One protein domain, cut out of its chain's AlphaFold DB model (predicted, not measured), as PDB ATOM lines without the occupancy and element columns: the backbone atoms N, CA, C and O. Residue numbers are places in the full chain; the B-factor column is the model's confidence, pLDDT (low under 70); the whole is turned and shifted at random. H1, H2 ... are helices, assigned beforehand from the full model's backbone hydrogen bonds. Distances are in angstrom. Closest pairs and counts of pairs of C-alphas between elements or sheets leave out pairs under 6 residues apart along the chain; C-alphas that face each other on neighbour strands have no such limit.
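What this domain is: This is residues 2 to 90 of the 90 residues of an uncharacterized protein of Pseudomonas sagittaria (UniProt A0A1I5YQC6). Two helices, H1 and H2, cross as an X, and a long, loosely looped stretch with no named element, residues 2 to 39, leads into H1. Of that stretch, residues 2 to 16 stick out as a tail and residues 28 to 34 as a loop. The printed part has 89 residues, with 37 in the named helices H1 and H2, under half; there is no named strand, and the class is all helix. The whole is loose, radius of gyration of the C-alphas 16.3 A, spanning 44 by 40 by 27 A.

Where its parts are: H1, residues 40 to 55, runs 22.6 A from C-alpha 40 at (30.602, 48.549, -39.582). H2, residues 67 to 87, runs 30.2 A to C-alpha 87 at (36.397, 39.246, -32.062).

How they stand to each other: H1 and H2 touch, their closest C-alphas, of Ala 45 and Ala 77, 4.6 A apart. They run opposite ways at a steep tilt of 54 degrees. In both, every O i to N i+4 pair is within hydrogen-bond range.

The domain as a whole: The C-alphas farthest apart, of Ser 2 and Lys 57, are 45.3 A apart. The printed part has no cut. The link from H1 to H2 is long, 11 residues. pLDDT is under 70 at residues 2 to 19, 28 to 36, 57 to 59 and 89 to 90.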
ATOM      1  N   SER A   2      17.750  30.047 -64.277       47.66
ATOM      2  CA  SER A   2      17.218  30.915 -63.211       47.66
ATOM      3  C   SER A   2      17.099  30.155 -61.888       47.66
ATOM      4  O   SER A   2      16.522  29.077 -61.829       47.66
ATOM      5  N   ASP A   3      17.690  30.755 -60.856       44.16
ATOM      6  CA  ASP A   3      17.373  30.553 -59.437       44.16
ATOM      7  C   ASP A   3      18.153  29.508 -58.623       44.16
ATOM      8  O   ASP A   3      17.911  29.381 -57.428       44.16
ATOM      9  N   TYR A   4      19.207  28.887 -59.165       38.81
ATOM     10  CA  TYR A   4      20.079  27.984 -58.382       38.81
ATOM     11  C   TYR A   4      21.185  28.666 -57.548       38.81
ATOM     12  O   TYR A   4      21.955  27.988 -56.875       38.81
ATOM     13  N   PHE A   5      21.280  30.000 -57.551       40.97
ATOM     14  CA  PHE A   5      22.316  30.738 -56.800       40.97
ATOM     15  C   PHE A   5      21.823  31.331 -55.468       40.97
ATOM     16  O   PHE A   5      22.501  32.166 -54.872       40.97
ATOM     17  N   ARG A   6      20.640  30.914 -54.993       39.12
ATOM     18  CA  ARG A   6      20.015  31.439 -53.766       39.12
ATOM     19  C   ARG A   6      20.070  30.502 -52.554       39.12
ATOM     20  O   ARG A   6      19.588  30.884 -51.497       39.12
ATOM     21  N   GLU A   7      20.690  29.327 -52.669       37.09
ATOM     22  CA  GLU A   7      20.536  28.252 -51.673       37.09
ATOM     23  C   GLU A   7      21.848  27.729 -51.053       37.09
ATOM     24  O   GLU A   7      21.899  26.612 -50.556       37.09
ATOM     25  N   ALA A   8      22.924  28.524 -51.037       40.47
ATOM     26  CA  ALA A   8      24.178  28.142 -50.361       40.47
ATOM     27  C   ALA A   8      24.384  28.794 -48.977       40.47
ATOM     28  O   ALA A   8      25.324  28.444 -48.270       40.47
ATOM     29  N   PHE A   9      23.507  29.715 -48.560       44.78
ATOM     30  CA  PHE A   9      23.607  30.415 -47.270       44.78
ATOM     31  C   PHE A   9      22.260  30.460 -46.539       44.78
ATOM     32  O   PHE A   9      21.824  31.500 -46.055       44.78
ATOM     33  N   GLY A  10      21.592  29.306 -46.470       41.34
ATOM     34  CA  GLY A  10      20.403  29.098 -45.646       41.34
ATOM     35  C   GLY A  10      20.740  29.078 -44.154       41.34
ATOM     36  O   GLY A  10      20.758  28.018 -43.537       41.34
ATOM     37  N   GLY A  11      21.005  30.249 -43.579       41.75
ATOM     38  CA  GLY A  11      20.907  30.496 -42.145       41.75
ATOM     39  C   GLY A  11      19.741  31.445 -41.910       41.75
ATOM     40  O   GLY A  11      19.821  32.613 -42.279       41.75
ATOM     41  N   GLN A  12      18.646  30.947 -41.332       40.69
ATOM     42  CA  GLN A  12      17.562  31.793 -40.836       40.69
ATOM     43  C   GLN A  12      18.055  32.551 -39.594       40.69
ATOM     44  O   GLN A  12      17.845  32.112 -38.467       40.69
ATOM     45  N   GLY A  13      18.749  33.666 -39.814       42.25
ATOM     46  CA  GLY A  13      18.909  34.707 -38.805       42.25
ATOM     47  C   GLY A  13      17.576  35.431 -38.628       42.25
ATOM     48  O   GLY A  13      16.841  35.652 -39.593       42.25
ATOM     49  N   SER A  14      17.239  35.774 -37.388       43.41
ATOM     50  CA  SER A  14      16.035  36.555 -37.072       43.41
ATOM     51  C   SER A  14      16.045  37.898 -37.838       43.41
ATOM     52  O   SER A  14      17.135  38.355 -38.187       43.41
ATOM     53  N   PRO A  15      14.903  38.591 -38.066       41.88
ATOM     54  CA  PRO A  15      14.820  39.838 -38.857       41.88
ATOM     55  C   PRO A  15      15.616  41.065 -38.344       41.88
ATOM     56  O   PRO A  15      15.293  42.194 -38.697       41.88
ATOM     57  N   GLY A  16      16.636  40.878 -37.508       49.12
ATOM     58  CA  GLY A  16      17.497  41.925 -36.964       49.12
ATOM     59  C   GLY A  16      18.959  41.515 -36.762       49.12
ATOM     60  O   GLY A  16      19.712  42.286 -36.174       49.12
ATOM     61  N   GLU A  17      19.392  40.337 -37.221       47.06
ATOM     62  CA  GLU A  17      20.785  39.908 -37.056       47.06
ATOM     63  C   GLU A  17      21.639  40.425 -38.223       47.06
ATOM     64  O   GLU A  17      21.821  39.770 -39.251       47.06
ATOM     65  N   SER A  18      22.118  41.666 -38.103       60.31
ATOM     66  CA  SER A  18      22.992  42.259 -39.113       60.31
ATOM     67  C   SER A  18      24.359  41.572 -39.082       60.31
ATOM     68  O   SER A  18      25.183  41.859 -38.209       60.31
ATOM     69  N   ILE A  19      24.625  40.708 -40.062       66.12
ATOM     70  CA  ILE A  19      25.934  40.063 -40.252       66.12
ATOM     71  C   ILE A  19      27.080  41.081 -40.400       66.12
ATOM     72  O   ILE A  19      28.230  40.769 -40.106       66.12
ATOM     73  N   ASP A  20      26.760  42.314 -40.796       74.50
ATOM     74  CA  ASP A  20      27.724  43.386 -41.049       74.50
ATOM     75  C   ASP A  20      28.016  44.272 -39.817       74.50
ATOM     76  O   ASP A  20      28.714  45.283 -39.916       74.50
ATOM     77  N   GLY A  21      27.493  43.904 -38.639       76.00
ATOM     78  CA  GLY A  21      27.792  44.568 -37.363       76.00
ATOM     79  C   GLY A  21      27.060  45.891 -37.107       76.00
ATOM     80  O   GLY A  21      27.435  46.618 -36.180       76.00
ATOM     81  N   GLY A  22      26.028  46.193 -37.899       83.19
ATOM     82  CA  GLY A  22      25.221  47.410 -37.809       83.19
ATOM     83  C   GLY A  22      25.852  48.610 -38.529       83.19
ATOM     84  O   GLY A  22      26.813  48.446 -39.282       83.19
ATOM     85  N   PRO A  23      25.320  49.827 -38.339       83.56
ATOM     86  CA  PRO A  23      25.875  51.026 -38.962       83.56
ATOM     87  C   PRO A  23      27.260  51.369 -38.390       83.56
ATOM     88  O   PRO A  23      27.488  51.271 -37.183       83.56
ATOM     89  N   ALA A  24      28.190  51.803 -39.247       83.44
ATOM     90  CA  ALA A  24      29.556  52.162 -38.846       83.44
ATOM     91  C   ALA A  24      29.622  53.360 -37.885       83.44
ATOM     92  O   ALA A  24      30.548  53.471 -37.082       83.44
ATOM     93  N   PHE A  25      28.644  54.262 -37.981       82.06
ATOM     94  CA  PHE A  25      28.533  55.460 -37.157       82.06
ATOM     95  C   PHE A  25      27.139  55.547 -36.525       82.06
ATOM     96  O   PHE A  25      26.184  55.013 -37.093       82.06
ATOM     97  N   PRO A  26      26.993  56.227 -35.371       78.31
ATOM     98  CA  PRO A  26      25.695  56.402 -34.733       78.31
ATOM     99  C   PRO A  26      24.701  57.105 -35.660       78.31
ATOM    100  O   PRO A  26      24.991  58.180 -36.187       78.31
ATOM    101  N   ILE A  27      23.515  56.522 -35.812       72.19
ATOM    102  CA  ILE A  27      22.409  57.137 -36.540       72.19
ATOM    103  C   ILE A  27      21.423  57.689 -35.509       72.19
ATOM    104  O   ILE A  27      20.994  56.972 -34.608       72.19
ATOM    105  N   LYS A  28      21.114  58.986 -35.605       68.12
ATOM    106  CA  LYS A  28      20.282  59.704 -34.625       68.12
ATOM    107  C   LYS A  28      18.786  59.372 -34.743       68.12
ATOM    108  O   LYS A  28      18.068  59.485 -33.757       68.12
ATOM    109  N   GLU A  29      18.328  58.966 -35.923       69.12
ATOM    110  CA  GLU A  29      16.926  58.658 -36.236       69.12
ATOM    111  C   GLU A  29      16.857  57.392 -37.103       69.12
ATOM    112  O   GLU A  29      17.828  57.065 -37.786       69.12
ATOM    113  N   HIS A  30      15.729  56.672 -37.094       60.72
ATOM    114  CA  HIS A  30      15.489  55.580 -38.045       60.72
ATOM    115  C   HIS A  30      15.324  56.170 -39.448       60.72
ATOM    116  O   HIS A  30      14.225  56.447 -39.912       60.72
ATOM    117  N   LEU A  31      16.458  56.404 -40.089       57.97
ATOM    118  CA  LEU A  31      16.553  56.726 -41.493       57.97
ATOM    119  C   LEU A  31      15.965  55.556 -42.293       57.97
ATOM    120  O   LEU A  31      16.342  54.404 -42.060       57.97
ATOM    121  N   ASP A  32      15.031  55.849 -43.205       59.25
ATOM    122  CA  ASP A  32      14.493  54.871 -44.157       59.25
ATOM    123  C   ASP A  32      15.649  54.065 -44.765       59.25
ATOM    124  O   ASP A  32      16.724  54.626 -44.983       59.25
ATOM    125  N   SER A  33      15.458  52.770 -45.058       58.50
ATOM    126  CA  SER A  33      16.559  51.838 -45.405       58.50
ATOM    127  C   SER A  33      17.499  52.304 -46.535       58.50
ATOM    128  O   SER A  33      18.612  51.808 -46.658       58.50
ATOM    129  N   TYR A  34      17.086  53.303 -47.317       56.06
ATOM    130  CA  TYR A  34      17.893  54.002 -48.318       56.06
ATOM    131  C   TYR A  34      19.034  54.871 -47.753       56.06
ATOM    132  O   TYR A  34      19.920  55.266 -48.507       56.06
ATOM    133  N   TRP A  35      19.041  55.167 -46.452       58.66
ATOM    134  CA  TRP A  35      19.947  56.129 -45.812       58.66
ATOM    135  C   TRP A  35      20.731  55.530 -44.632       58.66
ATOM    136  O   TRP A  35      21.299  56.264 -43.824       58.66
ATOM    137  N   SER A  36      20.804  54.202 -44.527       64.94
ATOM    138  CA  SER A  36      21.480  53.501 -43.424       64.94
ATOM    139  C   SER A  36      23.008  53.689 -43.378       64.94
ATOM    140  O   SER A  36      23.651  53.223 -42.441       64.94
ATOM    141  N   GLY A  37      23.601  54.382 -44.357       74.75
ATOM    142  CA  GLY A  37      25.040  54.641 -44.422       74.75
ATOM    143  C   GLY A  37      25.874  53.377 -44.674       74.75
ATOM    144  O   GLY A  37      25.365  52.373 -45.165       74.75
ATOM    145  N   MET A  38      27.174  53.441 -44.361       81.31
ATOM    146  CA  MET A  38      28.086  52.289 -44.442       81.31
ATOM    147  C   MET A  38      27.902  51.353 -43.247       81.31
ATOM    148  O   MET A  38      27.722  51.815 -42.113       81.31
ATOM    149  N   THR A  39      28.028  50.049 -43.480       88.62
ATOM    150  CA  THR A  39      28.046  49.068 -42.390       88.62
ATOM    151  C   THR A  39      29.373  49.122 -41.627       88.62
ATOM    152  O   THR A  39      30.400  49.572 -42.147       88.62
ATOM    153  N   LEU A  40      29.380  48.652 -40.379       88.62
ATOM    154  CA  LEU A  40      30.602  48.549 -39.582       88.62
ATOM    155  C   LEU A  40      31.640  47.643 -40.265       88.62
ATOM    156  O   LEU A  40      32.838  47.935 -40.221       88.62
ATOM    157  N   ARG A  41      31.176  46.593 -40.953       92.69
ATOM    158  CA  ARG A  41      31.999  45.736 -41.808       92.69
ATOM    159  C   ARG A  41      32.712  46.521 -42.907       92.69
ATOM    160  O   ARG A  41      33.931  46.403 -43.031       92.69
ATOM    161  N   ASP A  42      31.982  47.348 -43.656       91.31
ATOM    162  CA  ASP A  42      32.553  48.171 -44.733       91.31
ATOM    163  C   ASP A  42      33.599  49.145 -44.186       91.31
ATOM    164  O   ASP A  42      34.662  49.338 -44.778       91.31
ATOM    165  N   TYR A  43      33.335  49.719 -43.012       92.25
ATOM    166  CA  TYR A  43      34.272  50.624 -42.356       92.25
ATOM    167  C   TYR A  43      35.575  49.930 -41.940       92.25
ATOM    168  O   TYR A  43      36.669  50.452 -42.184       92.25
ATOM    169  N   PHE A  44      35.484  48.743 -41.335       93.88
ATOM    170  CA  PHE A  44      36.663  47.944 -40.999       93.88
ATOM    171  C   PHE A  44      37.432  47.508 -42.245       93.88
ATOM    172  O   PHE A  44      38.659  47.635 -42.270       93.88
ATOM    173  N   ALA A  45      36.729  47.078 -43.294       95.81
ATOM    174  CA  ALA A  45      37.349  46.706 -44.558       95.81
ATOM    175  C   ALA A  45      38.070  47.905 -45.193       95.81
ATOM    176  O   ALA A  45      39.230  47.781 -45.578       95.81
ATOM    177  N   ALA A  46      37.456  49.092 -45.224       94.00
ATOM    178  CA  ALA A  46      38.084  50.299 -45.759       94.00
ATOM    179  C   ALA A  46      39.372  50.669 -45.002       94.00
ATOM    180  O   ALA A  46      40.396  50.972 -45.624       94.00
ATOM    181  N   LYS A  47      39.360  50.585 -43.662       94.25
ATOM    182  CA  LYS A  47      40.567  50.815 -42.850       94.25
ATOM    183  C   LYS A  47      41.656  49.781 -43.112       94.25
ATOM    184  O   LYS A  47      42.818  50.156 -43.276       94.25
ATOM    185  N   ALA A  48      41.291  48.502 -43.158       93.81
ATOM    186  CA  ALA A  48      42.230  47.427 -43.451       93.81
ATOM    187  C   ALA A  48      42.833  47.590 -44.853       93.81
ATOM    188  O   ALA A  48      44.047  47.492 -45.009       93.81
ATOM    189  N   LEU A  49      42.015  47.916 -45.855       94.06
ATOM    190  CA  LEU A  49      42.446  48.134 -47.233       94.06
ATOM    191  C   LEU A  49      43.462  49.278 -47.342       94.06
ATOM    192  O   LEU A  49      44.509  49.104 -47.963       94.06
ATOM    193  N   ALA A  50      43.191  50.418 -46.699       93.00
ATOM    194  CA  ALA A  50      44.104  51.562 -46.699       93.00
ATOM    195  C   ALA A  50      45.470  51.214 -46.071       93.00
ATOM    196  O   ALA A  50      46.523  51.581 -46.602       93.00
ATOM    197  N   ALA A  51      45.465  50.468 -44.961       91.81
ATOM    198  CA  ALA A  51      46.689  49.996 -44.317       91.81
ATOM    199  C   ALA A  51      47.436  48.972 -45.189       91.81
ATOM    200  O   ALA A  51      48.648  49.072 -45.361       91.81
ATOM    201  N   LEU A  52      46.718  48.019 -45.791       90.12
ATOM    202  CA  LEU A  52      47.302  47.005 -46.667       90.12
ATOM    203  C   LEU A  52      48.011  47.654 -47.855       90.12
ATOM    204  O   LEU A  52      49.193  47.390 -48.039       90.12
ATOM    205  N   ILE A  53      47.337  48.546 -48.587       88.75
ATOM    206  CA  ILE A  53      47.905  49.228 -49.763       88.75
ATOM    207  C   ILE A  53      49.139  50.063 -49.387       88.75
ATOM    208  O   ILE A  53      50.118  50.066 -50.126       88.75
ATOM    209  N   SER A  54      49.125  50.740 -48.234       87.25
ATOM    210  CA  SER A  54      50.250  51.583 -47.793       87.25
ATOM    211  C   SER A  54      51.432  50.806 -47.200       87.25
ATOM    212  O   SER A  54      52.557  51.302 -47.217       87.25
ATOM    213  N   SER A  55      51.201  49.600 -46.675       82.75
ATOM    214  CA  SER A  55      52.229  48.794 -45.996       82.75
ATOM    215  C   SER A  55      53.106  47.960 -46.931       82.75
ATOM    216  O   SER A  55      54.165  47.480 -46.511       82.75
ATOM    217  N   VAL A  56      52.691  47.755 -48.184       75.44
ATOM    218  CA  VAL A  56      53.463  46.912 -49.094       75.44
ATOM    219  C   VAL A  56      54.715  47.646 -49.569       75.44
ATOM    220  O   VAL A  56      54.646  48.703 -50.186       75.44
ATOM    221  N   LYS A  57      55.879  47.045 -49.301       64.31
ATOM    222  CA  LYS A  57      57.183  47.527 -49.782       64.31
ATOM    223  C   LYS A  57      57.376  47.358 -51.291       64.31
ATOM    224  O   LYS A  57      58.094  48.144 -51.900       64.31
ATOM    225  N   GLU A  58      56.766  46.336 -51.881       69.75
ATOM    226  CA  GLU A  58      56.746  46.125 -53.326       69.75
ATOM    227  C   GLU A  58      55.584  46.899 -53.947       69.75
ATOM    228  O   GLU A  58      54.477  46.924 -53.408       69.75
ATOM    229  N   ARG A  59      55.829  47.549 -55.090       66.94
ATOM    230  CA  ARG A  59      54.756  48.199 -55.844       66.94
ATOM    231  C   ARG A  59      53.874  47.103 -56.432       66.94
ATOM    232  O   ARG A  59      54.293  46.419 -57.357       66.94
ATOM    233  N   PHE A  60      52.674  46.935 -55.889       75.62
ATOM    234  CA  PHE A  60      51.635  46.187 -56.578       75.62
ATOM    235  C   PHE A  60      50.932  47.110 -57.552       75.62
ATOM    236  O   PHE A  60      50.510  48.208 -57.186       75.62
ATOM    237  N   ASP A  61      50.779  46.636 -58.777       86.31
ATOM    238  CA  ASP A  61      49.951  47.327 -59.735       86.31
ATOM    239  C   ASP A  61      48.473  47.169 -59.350       86.31
ATOM    240  O   ASP A  61      47.984  46.064 -59.089       86.31
ATOM    241  N   LEU A  62      47.777  48.300 -59.274       87.19
ATOM    242  CA  LEU A  62      46.365  48.413 -58.920       87.19
ATOM    243  C   LEU A  62      45.621  49.133 -60.048       87.19
ATOM    244  O   LEU A  62      46.226  49.800 -60.887       87.19
ATOM    245  N   GLY A  63      44.294  49.034 -60.038       87.56
ATOM    246  CA  GLY A  63      43.434  49.682 -61.031       87.56
ATOM    247  C   GLY A  63      42.924  48.715 -62.095       87.56
ATOM    248  O   GLY A  63      43.098  47.503 -61.978       87.56
ATOM    249  N   GLU A  64      42.236  49.240 -63.107       91.81
ATOM    250  CA  GLU A  64      41.457  48.439 -64.069       91.81
ATOM    251  C   GLU A  64      42.285  47.373 -64.797       91.81
ATOM    252  O   GLU A  64      41.783  46.286 -65.067       91.81
ATOM    253  N   SER A  65      43.565  47.649 -65.056       94.38
ATOM    254  CA  SER A  65      44.483  46.709 -65.711       94.38
ATOM    255  C   SER A  65      44.919  45.536 -64.822       94.38
ATOM    256  O   SER A  65      45.500  44.583 -65.332       94.38
ATOM    257  N   TYR A  66      44.633  45.581 -63.517       92.06
ATOM    258  CA  TYR A  66      45.080  44.590 -62.529       92.06
ATOM    259  C   TYR A  66      43.919  44.099 -61.645       92.06
ATOM    260  O   TYR A  66      43.962  44.225 -60.414       92.06
ATOM    261  N   PRO A  67      42.857  43.526 -62.247       93.12
ATOM    262  CA  PRO A  67      41.650  43.123 -61.523       93.12
ATOM    263  C   PRO A  67      41.926  42.069 -60.442       93.12
ATOM    264  O   PRO A  67      41.314  42.119 -59.374       93.12
ATOM    265  N   ASP A  68      42.883  41.166 -60.666       92.94
ATOM    266  CA  ASP A  68      43.241  40.118 -59.702       92.94
ATOM    267  C   ASP A  68      43.882  40.687 -58.432       92.94
ATOM    268  O   ASP A  68      43.556  40.257 -57.319       92.94
ATOM    269  N   ASN A  69      44.744  41.700 -58.572       91.19
ATOM    270  CA  ASN A  69      45.331  42.395 -57.428       91.19
ATOM    271  C   ASN A  69      44.247  43.143 -56.648       91.19
ATOM    272  O   ASN A  69      44.157  42.983 -55.428       91.19
ATOM    273  N   ASN A  70      43.368  43.875 -57.343       92.62
ATOM    274  CA  ASN A  70      42.239  44.561 -56.708       92.62
ATOM    275  C   ASN A  70      41.374  43.576 -55.904       92.62
ATOM    276  O   ASN A  70      41.057  43.823 -54.736       92.62
ATOM    277  N   LEU A  71      41.051  42.420 -56.497       93.25
ATOM    278  CA  LEU A  71      40.253  41.382 -55.850       93.25
ATOM    279  C   LEU A  71      40.962  40.789 -54.626       93.25
ATOM    280  O   LEU A  71      40.320  40.548 -53.601       93.25
ATOM    281  N   ARG A  72      42.278  40.565 -54.703       92.69
ATOM    282  CA  ARG A  72      43.079  40.045 -53.584       92.69
ATOM    283  C   ARG A  72      43.060  40.996 -52.389       92.69
ATOM    284  O   ARG A  72      42.831  40.546 -51.261       92.69
ATOM    285  N   PHE A  73      43.271  42.289 -52.619       92.94
ATOM    286  CA  PHE A  73      43.233  43.293 -51.554       92.94
ATOM    287  C   PHE A  73      41.836  43.434 -50.953       92.94
ATOM    288  O   PHE A  73      41.707  43.413 -49.728       92.94
ATOM    289  N   ALA A  74      40.795  43.478 -51.789       94.56
ATOM    290  CA  ALA A  74      39.412  43.531 -51.325       94.56
ATOM    291  C   ALA A  74      39.067  42.319 -50.440       94.56
ATOM    292  O   ALA A  74      38.607  42.490 -49.312       94.56
ATOM    293  N   LYS A  75      39.364  41.094 -50.898       95.69
ATOM    294  CA  LYS A  75      39.124  39.865 -50.119       95.69
ATOM    295  C   LYS A  75      39.864  39.870 -48.784       95.69
ATOM    296  O   LYS A  75      39.286  39.503 -47.766       95.69
ATOM    297  N   THR A  76      41.123  40.300 -48.784       95.19
ATOM    298  CA  THR A  76      41.933  40.362 -47.557       95.19
ATOM    299  C   THR A  76      41.353  41.373 -46.568       95.19
ATOM    300  O   THR A  76      41.223  41.071 -45.385       95.19
ATOM    301  N   ALA A  77      40.947  42.549 -47.050       96.25
ATOM    302  CA  ALA A  77      40.340  43.588 -46.229       96.25
ATOM    303  C   ALA A  77      39.021  43.130 -45.583       96.25
ATOM    304  O   ALA A  77      38.845  43.300 -44.375       96.25
ATOM    305  N   TYR A  78      38.133  42.488 -46.348       95.62
ATOM    306  CA  TYR A  78      36.887  41.939 -45.802       95.62
ATOM    307  C   TYR A  78      37.125  40.776 -44.836       95.62
ATOM    308  O   TYR A  78      36.458  40.704 -43.812       95.62
ATOM    309  N   ALA A  79      38.116  39.914 -45.084       96.12
ATOM    310  CA  ALA A  79      38.461  38.848 -44.144       96.12
ATOM    311  C   ALA A  79      38.931  39.400 -42.783       96.12
ATOM    312  O   ALA A  79      38.580  38.855 -41.735       96.12
ATOM    313  N   ILE A  80      39.691  40.502 -42.789       95.75
ATOM    314  CA  ILE A  80      40.087  41.211 -41.565       95.75
ATOM    315  C   ILE A  80      38.859  41.829 -40.879       95.75
ATOM    316  O   ILE A  80      38.720  41.694 -39.666       95.75
ATOM    317  N   ALA A  81      37.956  42.462 -41.634       95.12
ATOM    318  CA  ALA A  81      36.719  43.025 -41.092       95.12
ATOM    319  C   ALA A  81      35.843  41.956 -40.418       95.12
ATOM    320  O   ALA A  81      35.396  42.144 -39.287       95.12
ATOM    321  N   ASP A  82      35.677  40.804 -41.066       92.88
ATOM    322  CA  ASP A  82      34.926  39.670 -40.526       92.88
ATOM    323  C   ASP A  82      35.582  39.135 -39.242       92.88
ATOM    324  O   ASP A  82      34.891  38.788 -38.283       92.88
ATOM    325  N   ALA A  83      36.919  39.104 -39.179       94.81
ATOM    326  CA  ALA A  83      37.647  38.737 -37.965       94.81
ATOM    327  C   ALA A  83      37.452  39.761 -36.830       94.81
ATOM    328  O   ALA A  83      37.291  39.361 -35.678       94.81
ATOM    329  N   MET A  84      37.416  41.062 -37.142       93.69
ATOM    330  CA  MET A  84      37.133  42.122 -36.165       93.69
ATOM    331  C   MET A  84      35.713  42.014 -35.603       93.69
ATOM    332  O   MET A  84      35.520  42.169 -34.398       93.69
ATOM    333  N   LEU A  85      34.726  41.704 -36.449       91.25
ATOM    334  CA  LEU A  85      33.347  41.473 -36.013       91.25
ATOM    335  C   LEU A  85      33.237  40.230 -35.127       91.25
ATOM    336  O   LEU A  85      32.642  40.301 -34.057       91.25
ATOM    337  N   LYS A  86      33.878  39.120 -35.510       90.44
ATOM    338  CA  LYS A  86      33.927  37.906 -34.675       90.44
ATOM    339  C   LYS A  86      34.580  38.166 -33.319       90.44
ATOM    340  O   LYS A  86      34.057  37.737 -32.299       90.44
ATOM    341  N   ALA A  87      35.696  38.897 -33.298       91.81
ATOM    342  CA  ALA A  87      36.397  39.246 -32.062       91.81
ATOM    343  C   ALA A  87      35.571  40.152 -31.134       91.81
ATOM    344  O   ALA A  87      35.808  40.165 -29.928       91.81
ATOM    345  N   ARG A  88      34.598  40.897 -31.677       84.00
ATOM    346  CA  ARG A  88      33.677  41.738 -30.901       84.00
ATOM    347  C   ARG A  88      32.681  40.920 -30.068       84.00
ATOM    348  O   ARG A  88      32.141  41.468 -29.113       84.00
ATOM    349  N   GLY A  89      32.493  39.637 -30.379       69.81
ATOM    350  CA  GLY A  89      31.640  38.734 -29.610       69.81
ATOM    351  C   GLY A  89      30.164  38.879 -29.957       69.81
ATOM    352  O   GLY A  89      29.394  39.408 -29.160       69.81
ATOM    353  N   ASN A  90      29.783  38.373 -31.132       49.41
ATOM    354  CA  ASN A  90      28.464  37.746 -31.216       49.41
ATOM    355  C   ASN A  90      28.454  36.503 -30.321       49.41
ATOM    356  O   ASN A  90      29.460  35.755 -30.372       49.41
TER     357      ASN A  90